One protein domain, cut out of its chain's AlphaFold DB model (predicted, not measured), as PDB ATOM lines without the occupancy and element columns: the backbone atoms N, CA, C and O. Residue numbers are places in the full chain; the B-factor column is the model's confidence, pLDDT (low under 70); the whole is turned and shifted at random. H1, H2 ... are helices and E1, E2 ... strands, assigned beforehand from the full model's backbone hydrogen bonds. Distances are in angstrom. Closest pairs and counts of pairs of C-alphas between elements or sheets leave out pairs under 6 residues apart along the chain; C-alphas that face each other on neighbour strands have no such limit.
ATOM      1  N   GLN A   8     169.751 226.682 183.458       48.19
ATOM      2  CA  GLN A   8     169.371 225.576 182.593       48.19
ATOM      3  C   GLN A   8     168.257 225.961 181.611       48.19
ATOM      4  O   GLN A   8     168.341 225.625 180.436       48.19
ATOM      5  N   TYR A   9     167.261 226.730 182.055       53.50
ATOM      6  CA  TYR A   9     166.172 227.209 181.204       53.50
ATOM      7  C   TYR A   9     166.672 228.205 180.152       53.50
ATOM      8  O   TYR A   9     166.273 228.130 178.997       53.50
ATOM      9  N   ALA A  10     167.591 229.103 180.522       52.06
ATOM     10  CA  ALA A  10     168.207 230.034 179.575       52.06
ATOM     11  C   ALA A  10     169.045 229.307 178.505       52.06
ATOM     12  O   ALA A  10     168.981 229.664 177.330       52.06
ATOM     13  N   ASN A  11     169.781 228.261 178.894       48.12
ATOM     14  CA  ASN A  11     170.550 227.434 177.963       48.12
ATOM     15  C   ASN A  11     169.644 226.600 177.047       48.12
ATOM     16  O   ASN A  11     169.890 226.526 175.846       48.12
ATOM     17  N   ASP A  12     168.577 226.014 177.594       45.91
ATOM     18  CA  ASP A  12     167.607 225.225 176.831       45.91
ATOM     19  C   ASP A  12     166.807 226.112 175.850       45.91
ATOM     20  O   ASP A  12     166.504 225.682 174.736       45.91
ATOM     21  N   LEU A  13     166.533 227.370 176.219       46.97
ATOM     22  CA  LEU A  13     165.919 228.376 175.348       46.97
ATOM     23  C   LEU A  13     166.880 228.830 174.235       46.97
ATOM     24  O   LEU A  13     166.484 228.898 173.074       46.97
ATOM     25  N   ALA A  14     168.153 229.086 174.560       48.12
ATOM     26  CA  ALA A  14     169.179 229.462 173.581       48.12
ATOM     27  C   ALA A  14     169.476 228.338 172.571       48.12
ATOM     28  O   ALA A  14     169.775 228.610 171.408       48.12
ATOM     29  N   ALA A  15     169.350 227.081 173.001       47.22
ATOM     30  CA  ALA A  15     169.510 225.899 172.160       47.22
ATOM     31  C   ALA A  15     168.274 225.570 171.295       47.22
ATOM     32  O   ALA A  15     168.349 224.665 170.469       47.22
ATOM     33  N   GLY A  16     167.153 226.287 171.459       41.16
ATOM     34  CA  GLY A  16     165.912 226.041 170.711       41.16
ATOM     35  C   GLY A  16     165.123 224.813 171.180       41.16
ATOM     36  O   GLY A  16     164.265 224.326 170.452       41.16
ATOM     37  N   ASN A  17     165.389 224.316 172.393       45.09
ATOM     38  CA  ASN A  17     164.776 223.102 172.948       45.09
ATOM     39  C   ASN A  17     163.483 223.382 173.737       45.09
ATOM     40  O   ASN A  17     162.930 222.477 174.363       45.09
ATOM     41  N   ILE A  18     163.017 224.635 173.766       43.62
ATOM     42  CA  ILE A  18     161.804 225.065 174.468       43.62
ATOM     43  C   ILE A  18     160.905 225.808 173.481       43.62
ATOM     44  O   ILE A  18     161.308 226.814 172.897       43.62
ATOM     45  N   ASP A  19     159.673 225.326 173.328       47.69
ATOM     46  CA  ASP A  19     158.639 226.002 172.552       47.69
ATOM     47  C   ASP A  19     158.193 227.263 173.305       47.69
ATOM     48  O   ASP A  19     157.616 227.213 174.395       47.69
ATOM     49  N   MET A  20     158.475 228.425 172.716       45.22
ATOM     50  CA  MET A  20     158.210 229.724 173.337       45.22
ATOM     51  C   MET A  20     156.716 230.042 173.495       45.22
ATOM     52  O   MET A  20     156.380 230.961 174.239       45.22
ATOM     53  N   LYS A  21     155.807 229.315 172.828       49.00
ATOM     54  CA  LYS A  21     154.358 229.560 172.934       49.00
ATOM     55  C   LYS A  21     153.724 228.891 174.150       49.00
ATOM     56  O   LYS A  21     152.713 229.378 174.645       49.00
ATOM     57  N   ASN A  22     154.286 227.781 174.617       57.75
ATOM     58  CA  ASN A  22     153.700 226.973 175.692       57.75
ATOM     59  C   ASN A  22     154.699 226.611 176.809       57.75
ATOM     60  O   ASN A  22     154.281 226.044 177.815       57.75
ATOM     61  N   GLY A  23     155.983 226.961 176.671       51.66
ATOM     62  CA  GLY A  23     157.034 226.710 177.664       51.66
ATOM     63  C   GLY A  23     157.447 225.240 177.779       51.66
ATOM     64  O   GLY A  23     158.220 224.888 178.672       51.66
ATOM     65  N   ASN A  24     156.941 224.371 176.901       50.88
ATOM     66  CA  ASN A  24     157.231 222.945 176.943       50.88
ATOM     67  C   ASN A  24     158.533 222.639 176.198       50.88
ATOM     68  O   ASN A  24     158.829 223.239 175.164       50.88
ATOM     69  N   LYS A  25     159.298 221.659 176.692       50.72
ATOM     70  CA  LYS A  25     160.468 221.148 175.969       50.72
ATOM     71  C   LYS A  25     160.011 220.468 174.683       50.72
ATOM     72  O   LYS A  25     159.463 219.366 174.730       50.72
ATOM     73  N   GLN A  26     160.236 221.114 173.544       43.84
ATOM     74  CA  GLN A  26     160.114 220.464 172.250       43.84
ATOM     75  C   GLN A  26     161.461 219.822 171.942       43.84
ATOM     76  O   GLN A  26     162.454 220.506 171.733       43.84
ATOM     77  N   ASN A  27     161.452 218.491 171.923       38.41
ATOM     78  CA  ASN A  27     162.559 217.623 171.553       38.41
ATOM     79  C   ASN A  27     163.738 217.574 172.540       38.41
ATOM     80  O   ASN A  27     164.668 218.373 172.523       38.41
ATOM     81  N   SER A  28     163.752 216.519 173.352       35.50
ATOM     82  CA  SER A  28     164.949 216.027 174.028       35.50
ATOM     83  C   SER A  28     165.885 215.372 173.005       35.50
ATOM     84  O   SER A  28     165.902 214.150 172.874       35.50
ATOM     85  N   PHE A  29     166.634 216.172 172.247       37.88
ATOM     86  CA  PHE A  29     167.792 215.669 171.509       37.88
ATOM     87  C   PHE A  29     169.072 216.049 172.261       37.88
ATOM     88  O   PHE A  29     169.153 217.158 172.793       37.88
ATOM     89  N   PRO A  30     170.059 215.140 172.355       34.88
ATOM     90  CA  PRO A  30     171.262 215.366 173.143       34.88
ATOM     91  C   PRO A  30     171.995 216.609 172.634       34.88
ATOM     92  O   PRO A  30     172.503 216.648 171.513       34.88
ATOM     93  N   CYS A  31     172.023 217.644 173.470       34.06
ATOM     94  CA  CYS A  31     172.777 218.860 173.222       34.06
ATOM     95  C   CYS A  31     174.266 218.502 173.309       34.06
ATOM     96  O   CYS A  31     174.792 218.257 174.396       34.06
ATOM     97  N   LEU A  32     174.940 218.418 172.161       35.88
ATOM     98  CA  LEU A  32     176.357 218.069 172.094       35.88
ATOM     99  C   LEU A  32     177.179 219.203 172.718       35.88
ATOM    100  O   LEU A  32     177.316 220.280 172.141       35.88
ATOM    101  N   GLN A  33     177.741 218.958 173.898       34.12
ATOM    102  CA  GLN A  33     178.783 219.815 174.449       34.12
ATOM    103  C   GLN A  33     180.121 219.403 173.842       34.12
ATOM    104  O   GLN A  33     180.570 218.269 174.021       34.12
ATOM    105  N   MET A  34     180.759 220.327 173.125       28.80
ATOM    106  CA  MET A  34     182.150 220.178 172.713       28.80
ATOM    107  C   MET A  34     183.022 220.274 173.967       28.80
ATOM    108  O   MET A  34     183.120 221.334 174.585       28.80
ATOM    109  N   ILE A  35     183.626 219.157 174.367       30.09
ATOM    110  CA  ILE A  35     184.566 219.137 175.486       30.09
ATOM    111  C   ILE A  35     185.955 219.389 174.911       30.09
ATOM    112  O   ILE A  35     186.543 218.520 174.270       30.09
ATOM    113  N   ASN A  36     186.492 220.583 175.155       29.16
ATOM    114  CA  ASN A  36     187.910 220.843 174.942       29.16
ATOM    115  C   ASN A  36     188.688 220.085 176.019       29.16
ATOM    116  O   ASN A  36     188.808 220.564 177.147       29.16
ATOM    117  N   LEU A  57     196.293 210.819 165.173       85.06
ATOM    118  CA  LEU A  57     195.995 210.101 166.402       85.06
ATOM    119  C   LEU A  57     196.095 208.594 166.162       85.06
ATOM    120  O   LEU A  57     195.327 208.037 165.374       85.06
ATOM    121  N   ASP A  58     196.985 207.925 166.894       88.19
ATOM    122  CA  ASP A  58     197.048 206.465 166.926       88.19
ATOM    123  C   ASP A  58     195.882 205.903 167.754       88.19
ATOM    124  O   ASP A  58     195.804 206.063 168.979       88.19
ATOM    125  N   VAL A  59     194.966 205.205 167.083       90.00
ATOM    126  CA  VAL A  59     193.779 204.597 167.688       90.00
ATOM    127  C   VAL A  59     193.803 203.093 167.447       90.00
ATOM    128  O   VAL A  59     194.028 202.628 166.341       90.00
ATOM    129  N   THR A  60     193.537 202.282 168.469       91.62
ATOM    130  CA  THR A  60     193.278 200.847 168.280       91.62
ATOM    131  C   THR A  60     191.788 200.575 168.417       91.62
ATOM    132  O   THR A  60     191.228 200.735 169.501       91.62
ATOM    133  N   VAL A  61     191.128 200.154 167.344       91.56
ATOM    134  CA  VAL A  61     189.733 199.707 167.379       91.56
ATOM    135  C   VAL A  61     189.708 198.282 167.929       91.56
ATOM    136  O   VAL A  61     190.269 197.373 167.329       91.56
ATOM    137  N   THR A  62     189.099 198.087 169.098       89.75
ATOM    138  CA  THR A  62     189.079 196.785 169.793       89.75
ATOM    139  C   THR A  62     187.857 195.947 169.436       89.75
ATOM    140  O   THR A  62     187.967 194.737 169.269       89.75
ATOM    141  N   SER A  63     186.699 196.584 169.282       90.94
ATOM    142  CA  SER A  63     185.475 195.936 168.817       90.94
ATOM    143  C   SER A  63     184.575 196.961 168.142       90.94
ATOM    144  O   SER A  63     184.553 198.129 168.536       90.94
ATOM    145  N   ILE A  64     183.806 196.511 167.159       89.56
ATOM    146  CA  ILE A  64     182.767 197.298 166.497       89.56
ATOM    147  C   ILE A  64     181.440 196.650 166.874       89.56
ATOM    148  O   ILE A  64     181.292 195.434 166.780       89.56
ATOM    149  N   ASP A  65     180.523 197.451 167.394       88.69
ATOM    150  CA  ASP A  65     179.168 197.023 167.706       88.69
ATOM    151  C   ASP A  65     178.306 197.170 166.443       88.69
ATOM    152  O   ASP A  65     178.497 198.094 165.661       88.69
ATOM    153  N   ASN A  66     177.335 196.284 166.246       80.88
ATOM    154  CA  ASN A  66     176.381 196.393 165.141       80.88
ATOM    155  C   ASN A  66     175.325 197.487 165.388       80.88
ATOM    156  O   ASN A  66     174.483 197.746 164.524       80.88
ATOM    157  N   SER A  67     175.346 198.129 166.561       85.06
ATOM    158  CA  SER A  67     174.525 199.302 166.833       85.06
ATOM    159  C   SER A  67     175.047 200.543 166.097       85.06
ATOM    160  O   SER A  67     176.238 200.872 166.103       85.06
ATOM    161  N   TRP A  68     174.123 201.259 165.459       83.81
ATOM    162  CA  TRP A  68     174.400 202.474 164.703       83.81
ATOM    163  C   TRP A  68     173.623 203.661 165.269       83.81
ATOM    164  O   TRP A  68     172.614 203.516 165.960       83.81
ATOM    165  N   PHE A  69     174.144 204.849 165.002       81.94
ATOM    166  CA  PHE A  69     173.619 206.135 165.424       81.94
ATOM    167  C   PHE A  69     173.607 207.061 164.211       81.94
ATOM    168  O   PHE A  69     174.634 207.229 163.558       81.94
ATOM    169  N   SER A  70     172.457 207.658 163.897       82.94
ATOM    170  CA  SER A  70     172.351 208.662 162.836       82.94
ATOM    171  C   SER A  70     172.366 210.058 163.442       82.94
ATOM    172  O   SER A  70     171.514 210.407 164.261       82.94
ATOM    173  N   TRP A  71     173.348 210.854 163.040       81.00
ATOM    174  CA  TRP A  71     173.465 212.249 163.415       81.00
ATOM    175  C   TRP A  71     172.784 213.116 162.359       81.00
ATOM    176  O   TRP A  71     173.303 213.300 161.257       81.00
ATOM    177  N   ARG A  72     171.635 213.691 162.721       76.94
ATOM    178  CA  ARG A  72     171.006 214.776 161.963       76.94
ATOM    179  C   ARG A  72     171.746 216.081 162.248       76.94
ATOM    180  O   ARG A  72     171.652 216.624 163.348       76.94
ATOM    181  N   MET A  73     172.490 216.580 161.270       70.25
ATOM    182  CA  MET A  73     173.163 217.869 161.385       70.25
ATOM    183  C   MET A  73     172.147 218.995 161.138       70.25
ATOM    184  O   MET A  73     171.436 218.952 160.130       70.25
ATOM    185  N   PRO A  74     172.072 220.015 162.012       55.22
ATOM    186  CA  PRO A  74     171.192 221.166 161.823       55.22
ATOM    187  C   PRO A  74     171.800 222.130 160.788       55.22
ATOM    188  O   PRO A  74     172.212 223.243 161.102       55.22
ATOM    189  N   CYS A  75     171.921 221.674 159.546       51.62
ATOM    190  CA  CYS A  75     172.358 222.460 158.396       51.62
ATOM    191  C   CYS A  75     171.322 222.367 157.273       51.62
ATOM    192  O   CYS A  75     170.428 221.527 157.331       51.62
ATOM    193  N   PHE A  76     171.434 223.228 156.260       39.31
ATOM    194  CA  PHE A  76     170.638 223.126 155.041       39.31
ATOM    195  C   PHE A  76     171.555 222.829 153.832       39.31
ATOM    196  O   PHE A  76     172.564 223.524 153.690       39.31
ATOM    197  N   PRO A  77     171.243 221.818 152.993       53.03
ATOM    198  CA  PRO A  77     170.200 220.818 153.231       53.03
ATOM    199  C   PRO A  77     170.490 220.018 154.511       53.03
ATOM    200  O   PRO A  77     171.637 219.925 154.958       53.03
ATOM    201  N   VAL A  78     169.434 219.488 155.136       55.25
ATOM    202  CA  VAL A  78     169.567 218.663 156.345       55.25
ATOM    203  C   VAL A  78     170.396 217.437 155.994       55.25
ATOM    204  O   VAL A  78     169.966 216.593 155.212       55.25
ATOM    205  N   MET A  79     171.595 217.349 156.568       59.38
ATOM    206  CA  MET A  79     172.491 216.219 156.353       59.38
ATOM    207  C   MET A  79     172.334 215.195 157.471       59.38
ATOM    208  O   MET A  79     172.204 215.545 158.645       59.38
ATOM    209  N   TYR A  80     172.407 213.923 157.093       78.19
ATOM    210  CA  TYR A  80     172.463 212.799 158.016       78.19
ATOM    211  C   TYR A  80     173.822 212.124 157.873       78.19
ATOM    212  O   TYR A  80     174.229 211.767 156.768       78.19
ATOM    213  N   ILE A  81     174.532 211.958 158.986       81.75
ATOM    214  CA  ILE A  81     175.772 211.182 159.027       81.75
ATOM    215  C   ILE A  81     175.559 209.999 159.956       81.75
ATOM    216  O   ILE A  81     175.245 210.165 161.131       81.75
ATOM    217  N   GLU A  82     175.753 208.797 159.433       87.44
ATOM    218  CA  GLU A  82     175.641 207.577 160.220       87.44
ATOM    219  C   GLU A  82     176.988 207.189 160.825       87.44
ATOM    220  O   GLU A  82     178.027 207.209 160.161       87.44
ATOM    221  N   PHE A  83     176.954 206.789 162.090       90.38
ATOM    222  CA  PHE A  83     178.090 206.295 162.846       90.38
ATOM    223  C   PHE A  83     177.780 204.916 163.414       90.38
ATOM    224  O   PHE A  83     176.656 204.626 163.811       90.38
ATOM    225  N   THR A  84     178.798 204.074 163.494       91.19
ATOM    226  CA  THR A  84     178.751 202.772 164.157       91.19
ATOM    227  C   THR A  84     179.458 202.892 165.500       91.19
ATOM    228  O   THR A  84     180.514 203.532 165.592       91.19
ATOM    229  N   LYS A  85     178.877 202.323 166.561       92.38
ATOM    230  CA  LYS A  85     179.511 202.352 167.882       92.38
ATOM    231  C   LYS A  85     180.708 201.406 167.895       92.38
ATOM    232  O   LYS A  85     180.651 200.291 167.389       92.38
ATOM    233  N   ALA A  86     181.799 201.840 168.506       92.94
ATOM    234  CA  ALA A  86     183.004 201.038 168.651       92.94
ATOM    235  C   ALA A  86     183.572 201.167 170.065       92.94
ATOM    236  O   ALA A  86     183.331 202.144 170.775       92.94
ATOM    237  N   LYS A  87     184.367 200.187 170.484       93.81
ATOM    238  CA  LYS A  87     185.269 200.323 171.627       93.81
ATOM    239  C   LYS A  87     186.656 200.586 171.081       93.81
ATOM    240  O   LYS A  87     187.198 199.765 170.336       93.81
ATOM    241  N   ILE A  88     187.225 201.727 171.438       94.31
ATOM    242  CA  ILE A  88     188.529 202.155 170.938       94.31
ATOM    243  C   ILE A  88     189.511 202.318 172.090       94.31
ATOM    244  O   ILE A  88     189.118 202.554 173.232       94.31
ATOM    245  N   LYS A  89     190.800 202.205 171.784       93.75
ATOM    246  CA  LYS A  89     191.894 202.398 172.725       93.75
ATOM    247  C   LYS A  89     192.829 203.472 172.191       93.75
ATOM    248  O   LYS A  89     193.382 203.316 171.106       93.75
ATOM    249  N   ILE A  90     193.003 204.543 172.954       91.62
ATOM    250  CA  ILE A  90     193.888 205.666 172.624       91.62
ATOM    251  C   ILE A  90     194.906 205.767 173.754       91.62
ATOM    252  O   ILE A  90     194.520 205.813 174.923       91.62
ATOM    253  N   ASN A  91     196.202 205.740 173.432       88.06
ATOM    254  CA  ASN A  91     197.290 205.787 174.423       88.06
ATOM    255  C   ASN A  91     197.109 204.778 175.576       88.06
ATOM    256  O   ASN A  91     197.327 205.080 176.748       88.06
ATOM    257  N   GLY A  92     196.627 203.575 175.254       85.75
ATOM    258  CA  GLY A  92     196.408 202.514 176.234       85.75
ATOM    259  C   GLY A  92     195.123 202.627 177.074       85.75
ATOM    260  O   GLY A  92     194.823 201.690 177.814       85.75
ATOM    261  N   LYS A  93     194.337 203.702 176.944       91.94
ATOM    262  CA  LYS A  93     193.065 203.902 177.660       91.94
ATOM    263  C   LYS A  93     191.870 203.573 176.769       91.94
ATOM    264  O   LYS A  93     191.901 203.864 175.578       91.94
ATOM    265  N   ASN A  94     190.832 202.969 177.346       93.06
ATOM    266  CA  ASN A  94     189.621 202.576 176.622       93.06
ATOM    267  C   ASN A  94     188.617 203.734 176.568       93.06
ATOM    268  O   ASN A  94     188.345 204.357 177.592       93.06
ATOM    269  N   PHE A  95     188.023 203.957 175.399       93.06
ATOM    270  CA  PHE A  95     187.008 204.977 175.148       93.06
ATOM    271  C   PHE A  95     185.838 204.393 174.352       93.06
ATOM    272  O   PHE A  95     185.973 203.385 173.647       93.06
ATOM    273  N   ASN A  96     184.677 205.044 174.445       93.69
ATOM    274  CA  ASN A  96     183.578 204.793 173.520       93.69
ATOM    275  C   ASN A  96     183.862 205.544 172.218       93.69
ATOM    276  O   ASN A  96     184.099 206.748 172.235       93.69
ATOM    277  N   GLY A  97     183.861 204.833 171.098       91.88
ATOM    278  CA  GLY A  97     184.103 205.378 169.771       91.88
ATOM    279  C   GLY A  97     182.821 205.480 168.951       91.88
ATOM    280  O   GLY A  97     181.931 204.637 169.073       91.88
ATOM    281  N   LEU A  98     182.757 206.487 168.088       91.62
ATOM    282  CA  LEU A  98     181.792 206.588 166.997       91.62
ATOM    283  C   LEU A  98     182.566 206.666 165.686       91.62
ATOM    284  O   LEU A  98     183.304 207.619 165.457       91.62
ATOM    285  N   VAL A  99     182.411 205.658 164.836       90.06
ATOM    286  CA  VAL A  99     183.123 205.557 163.558       90.06
ATOM    287  C   VAL A  99     182.141 205.807 162.426       90.06
ATOM    288  O   VAL A  99     181.094 205.164 162.388       90.06
ATOM    289  N   LYS A 100     182.454 206.723 161.505       87.12
ATOM    290  CA  LYS A 100     181.579 207.000 160.357       87.12
ATOM    291  C   LYS A 100     181.312 205.715 159.558       87.12
ATOM    292  O   LYS A 100     182.240 205.008 159.171       87.12
ATOM    293  N   ARG A 101     180.035 205.414 159.316       82.19
ATOM    294  CA  ARG A 101     179.590 204.234 158.567       82.19
ATOM    295  C   ARG A 101     179.985 204.359 157.089       82.19
ATOM    296  O   ARG A 101     179.988 205.458 156.539       82.19
ATOM    297  N   GLY A 102     180.315 203.231 156.461       76.00
ATOM    298  CA  GLY A 102     180.821 203.181 155.082       76.00
ATOM    299  C   GLY A 102     182.344 203.301 154.967       76.00
ATOM    300  O   GLY A 102     182.870 203.278 153.862       76.00
ATOM    301  N   LEU A 103     183.049 203.419 156.096       75.62
ATOM    302  CA  LEU A 103     184.485 203.175 156.162       75.62
ATOM    303  C   LEU A 103     184.699 201.695 156.501       75.62
ATOM    304  O   LEU A 103     184.189 201.227 157.521       75.62
ATOM    305  N   ASP A 104     185.438 200.974 155.657       71.94
ATOM    306  CA  ASP A 104     185.811 199.572 155.882       71.94
ATOM    307  C   ASP A 104     186.848 199.487 157.006       71.94
ATOM    308  O   ASP A 104     188.056 199.428 156.779       71.94
ATOM    309  N   ILE A 105     186.375 199.540 158.250       77.94
ATOM    310  CA  ILE A 105     187.232 199.452 159.431       77.94
ATOM    311  C   ILE A 105     187.035 198.093 160.076       77.94
ATOM    312  O   ILE A 105     185.929 197.732 160.474       77.94
ATOM    313  N   SER A 106     188.127 197.350 160.212       80.56
ATOM    314  CA  SER A 106     188.204 196.147 161.031       80.56
ATOM    315  C   SER A 106     188.873 196.463 162.376       80.56
ATOM    316  O   SER A 106     189.598 197.456 162.497       80.56
ATOM    317  N   PRO A 107     188.632 195.655 163.424       87.75
ATOM    318  CA  PRO A 107     189.390 195.756 164.664       87.75
ATOM    319  C   PRO A 107     190.899 195.699 164.386       87.75
ATOM    320  O   PRO A 107     191.388 194.762 163.757       87.75
ATOM    321  N   GLY A 108     191.635 196.710 164.836       87.50
ATOM    322  CA  GLY A 108     193.032 196.901 164.463       87.50
ATOM    323  C   GLY A 108     193.573 198.271 164.857       87.50
ATOM    324  O   GLY A 108     192.857 199.115 165.400       87.50
ATOM    325  N   LYS A 109     194.868 198.483 164.612       87.69
ATOM    326  CA  LYS A 109     195.507 199.793 164.780       87.69
ATOM    327  C   LYS A 109     195.218 200.647 163.551       87.69
ATOM    328  O   LYS A 109     195.487 200.215 162.436       87.69
ATOM    329  N   VAL A 110     194.685 201.839 163.775       88.56
ATOM    330  CA  VAL A 110     194.347 202.812 162.742       88.56
ATOM    331  C   VAL A 110     194.872 204.193 163.113       88.56
ATOM    332  O   VAL A 110     194.838 204.594 164.277       88.56
ATOM    333  N   LYS A 111     195.328 204.934 162.108       88.50
ATOM    334  CA  LYS A 111     195.710 206.337 162.244       88.50
ATOM    335  C   LYS A 111     194.540 207.220 161.856       88.50
ATOM    336  O   LYS A 111     193.980 207.086 160.767       88.50
ATOM    337  N   CYS A 112     194.142 208.103 162.759       85.62
ATOM    338  CA  CYS A 112     193.024 209.006 162.544       85.62
ATOM    339  C   CYS A 112     193.525 210.438 162.349       85.62
ATOM    340  O   CYS A 112     194.160 211.006 163.234       85.62
ATOM    341  N   ALA A 113     193.202 211.020 161.194       83.25
ATOM    342  CA  ALA A 113     193.550 212.393 160.838       83.25
ATOM    343  C   ALA A 113     192.508 213.413 161.326       83.25
ATOM    344  O   ALA A 113     192.775 214.609 161.375       83.25
ATOM    345  N   SER A 114     191.281 212.984 161.643       81.69
ATOM    346  CA  SER A 114     190.242 213.896 162.135       81.69
ATOM    347  C   SER A 114     189.322 213.213 163.134       81.69
ATOM    348  O   SER A 114     188.629 212.243 162.803       81.69
ATOM    349  N   TYR A 115     189.318 213.763 164.346       87.44
ATOM    350  CA  TYR A 115     188.539 213.282 165.473       87.44
ATOM    351  C   TYR A 115     188.036 214.440 166.345       87.44
ATOM    352  O   TYR A 115     188.587 215.540 166.323       87.44
ATOM    353  N   CYS A 116     186.992 214.192 167.132       83.69
ATOM    354  CA  CYS A 116     186.535 215.093 168.190       83.69
ATOM    355  C   CYS A 116     185.923 214.302 169.344       83.69
ATOM    356  O   CYS A 116     185.653 213.105 169.224       83.69
ATOM    357  N   GLN A 117     185.704 214.974 170.471       85.31
ATOM    358  CA  GLN A 117     184.983 214.409 171.604       85.31
ATOM    359  C   GLN A 117     183.611 215.053 171.726       85.31
ATOM    360  O   GLN A 117     183.470 216.274 171.638       85.31
ATOM    361  N   VAL A 118     182.607 214.214 171.940       84.19
ATOM    362  CA  VAL A 118     181.218 214.627 172.104       84.19
ATOM    363  C   VAL A 118     180.592 213.887 173.274       84.19
ATOM    364  O   VAL A 118     180.964 212.753 173.566       84.19
ATOM    365  N   LYS A 119     179.607 214.510 173.915       83.56
ATOM    366  CA  LYS A 119     178.807 213.885 174.968       83.56
ATOM    367  C   LYS A 119     177.391 213.633 174.458       83.56
ATOM    368  O   LYS A 119     176.729 214.570 174.022       83.56
ATOM    369  N   ILE A 120     176.947 212.380 174.505       83.94
ATOM    370  CA  ILE A 120     175.609 211.938 174.086       83.94
ATOM    371  C   ILE A 120     174.989 211.214 175.275       83.94
ATOM    372  O   ILE A 120     175.568 210.244 175.753       83.94
ATOM    373  N   ASP A 121     173.845 211.697 175.763       84.69
ATOM    374  CA  ASP A 121     173.135 211.130 176.921       84.69
ATOM    375  C   ASP A 121     174.053 210.918 178.139       84.69
ATOM    376  O   ASP A 121     174.106 209.844 178.729       84.69
ATOM    377  N   GLU A 122     174.837 211.952 178.472       85.62
ATOM    378  CA  GLU A 122     175.838 211.961 179.558       85.62
ATOM    379  C   GLU A 122     177.043 211.024 179.364       85.62
ATOM    380  O   GLU A 122     177.956 211.010 180.189       85.62
ATOM    381  N   VAL A 123     177.105 210.299 178.248       86.88
ATOM    382  CA  VAL A 123     178.215 209.410 177.910       86.88
ATOM    383  C   VAL A 123     179.172 210.109 176.951       86.88
ATOM    384  O   VAL A 123     178.772 210.610 175.900       86.88
ATOM    385  N   ASP A 124     180.457 210.108 177.295       88.88
ATOM    386  CA  ASP A 124     181.508 210.638 176.429       88.88
ATOM    387  C   ASP A 124     181.845 209.649 175.303       88.88
ATOM    388  O   ASP A 124     182.095 208.455 175.532       88.88
ATOM    389  N   TYR A 125     181.886 210.177 174.082       91.12
ATOM    390  CA  TYR A 125     182.247 209.490 172.850       91.12
ATOM    391  C   TYR A 125     183.381 210.224 172.136       91.12
ATOM    392  O   TYR A 125     183.423 211.451 172.073       91.12
ATOM    393  N   THR A 126     184.289 209.460 171.536       91.38
ATOM    394  CA  THR A 126     185.285 209.964 170.587       91.38
ATOM    395  C   THR A 126     184.823 209.640 169.171       91.38
ATOM    396  O   THR A 126     184.699 208.470 168.808       91.38
ATOM    397  N   VAL A 127     184.551 210.667 168.374       89.19
ATOM    398  CA  VAL A 127     184.095 210.528 166.988       89.19
ATOM    399  C   VAL A 127     185.307 210.502 166.064       89.19
ATOM    400  O   VAL A 127     186.176 211.359 166.177       89.19
ATOM    401  N   LEU A 128     185.351 209.533 165.149       88.31
ATOM    402  CA  LEU A 128     186.417 209.320 164.169       88.31
ATOM    403  C   LEU A 128     185.794 209.294 162.763       88.31
ATOM    404  O   LEU A 128     184.913 208.471 162.492       88.31
ATOM    405  N   TRP A 129     186.224 210.181 161.860       86.44
ATOM    406  CA  TRP A 129     185.607 210.288 160.521       86.44
ATOM    407  C   TRP A 129     186.580 210.465 159.353       86.44
ATOM    408  O   TRP A 129     186.139 210.451 158.203       86.44
ATOM    409  N   LYS A 130     187.884 210.605 159.616       83.38
ATOM    410  CA  LYS A 130     188.926 210.613 158.585       83.38
ATOM    411  C   LYS A 130     190.108 209.781 159.068       83.38
ATOM    412  O   LYS A 130     190.694 210.088 160.106       83.38
ATOM    413  N   PHE A 131     190.444 208.733 158.326       82.69
ATOM    414  CA  PHE A 131     191.578 207.863 158.622       82.69
ATOM    415  C   PHE A 131     192.662 208.112 157.582       82.69
ATOM    416  O   PHE A 131     192.367 208.203 156.389       82.69
ATOM    417  N   SER A 132     193.899 208.265 158.041       77.00
ATOM    418  CA  SER A 132     195.065 208.233 157.164       77.00
ATOM    419  C   SER A 132     195.185 206.802 156.656       77.00
ATOM    420  O   SER A 132     194.997 205.891 157.458       77.00
TER     421      SER A 132
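Overview. This is residues 8 to 36 and 57 to 132 of the 390 residues of an uncharacterized protein of Paramuricea clavata (UniProt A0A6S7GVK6). A small closed barrel of five strands, E1 to E5, of which E1, E2, E3 and E4 bend, makes the body, and a tail of residues 8 to 36 runs out from one side of it, with the short helix H1 far from the barrel. The hairpin of E1 and E2 is long, and its turn end, round residues 73 to 79, reaches beyond the ring. The printed part has 105 residues, with one named helix and five named strands in the order H1 E1 E2 E3 E4 E5; the class is mostly strand, and the barrel is mixed. The whole is loose, with a radius of gyration of the C-alphas of 16.1 A, and elongated, spanning 51 by 29 by 23 A.

Arrangement. H1, residues 8 to 14, is not on the barrel, with 0 pairs of C-alphas within 10 A; its O i to N i+4 pairs are within hydrogen-bond range. E1, residues 57 to 73, bends by 118 degrees at residue 63. It forms an antiparallel hairpin with E2, residues 79 to 90, at 155 degrees, with N 65 and O 85 at 2.8 A. E2 forms the next hairpin, antiparallel at 157 degrees, with E3, residues 93 to 100; N 86 and O 97 are 2.9 A apart. E1, E2 and E3 are a meander, each strand the antiparallel neighbour of the one before. E4, residues 108 to 120, bends by 98 degrees at residue 111 and is the antiparallel neighbour of E1, with N 110 and O 59 at 2.8 A. E1 to E4 are a Greek key, a meander of three whose first strand is the antiparallel neighbour of the fourth. E5, residues 123 to 131, forms an antiparallel hairpin with E4 at 139 degrees, with N 125 and O 118 at 2.8 A. E5 is parallel to E3, with N 126 and O 96 at 2.8 A. E1 and E5 are apart.

Along the chain. H1 begins at C-alpha 8, (169.371, 225.576, 182.593), and is 9.8 A long. E1 begins at C-alpha 57, (195.995, 210.101, 166.402), and measures 24.6 A; E2 measures 28.9 A, E3 21.0 A, E4 24.9 A and E5 23.5 A. E5 ends at C-alpha 131, (191.578, 207.863, 158.622).

Size, cuts and confidence. The C-alphas of Lys 21 and Lys 109, the two farthest apart, are 51.4 A from each other. Residues 37 to 56 are not printed, and C-alphas 36 and 57 are 15.9 A apart across the cut. Residues 15 to 36 hold no named element. Of the links printed whole, E3 to E4 is short and the other three are tight. The mean pLDDT of the printed part is 72.5, with residues 8 to 36 and 74 to 79 under 70.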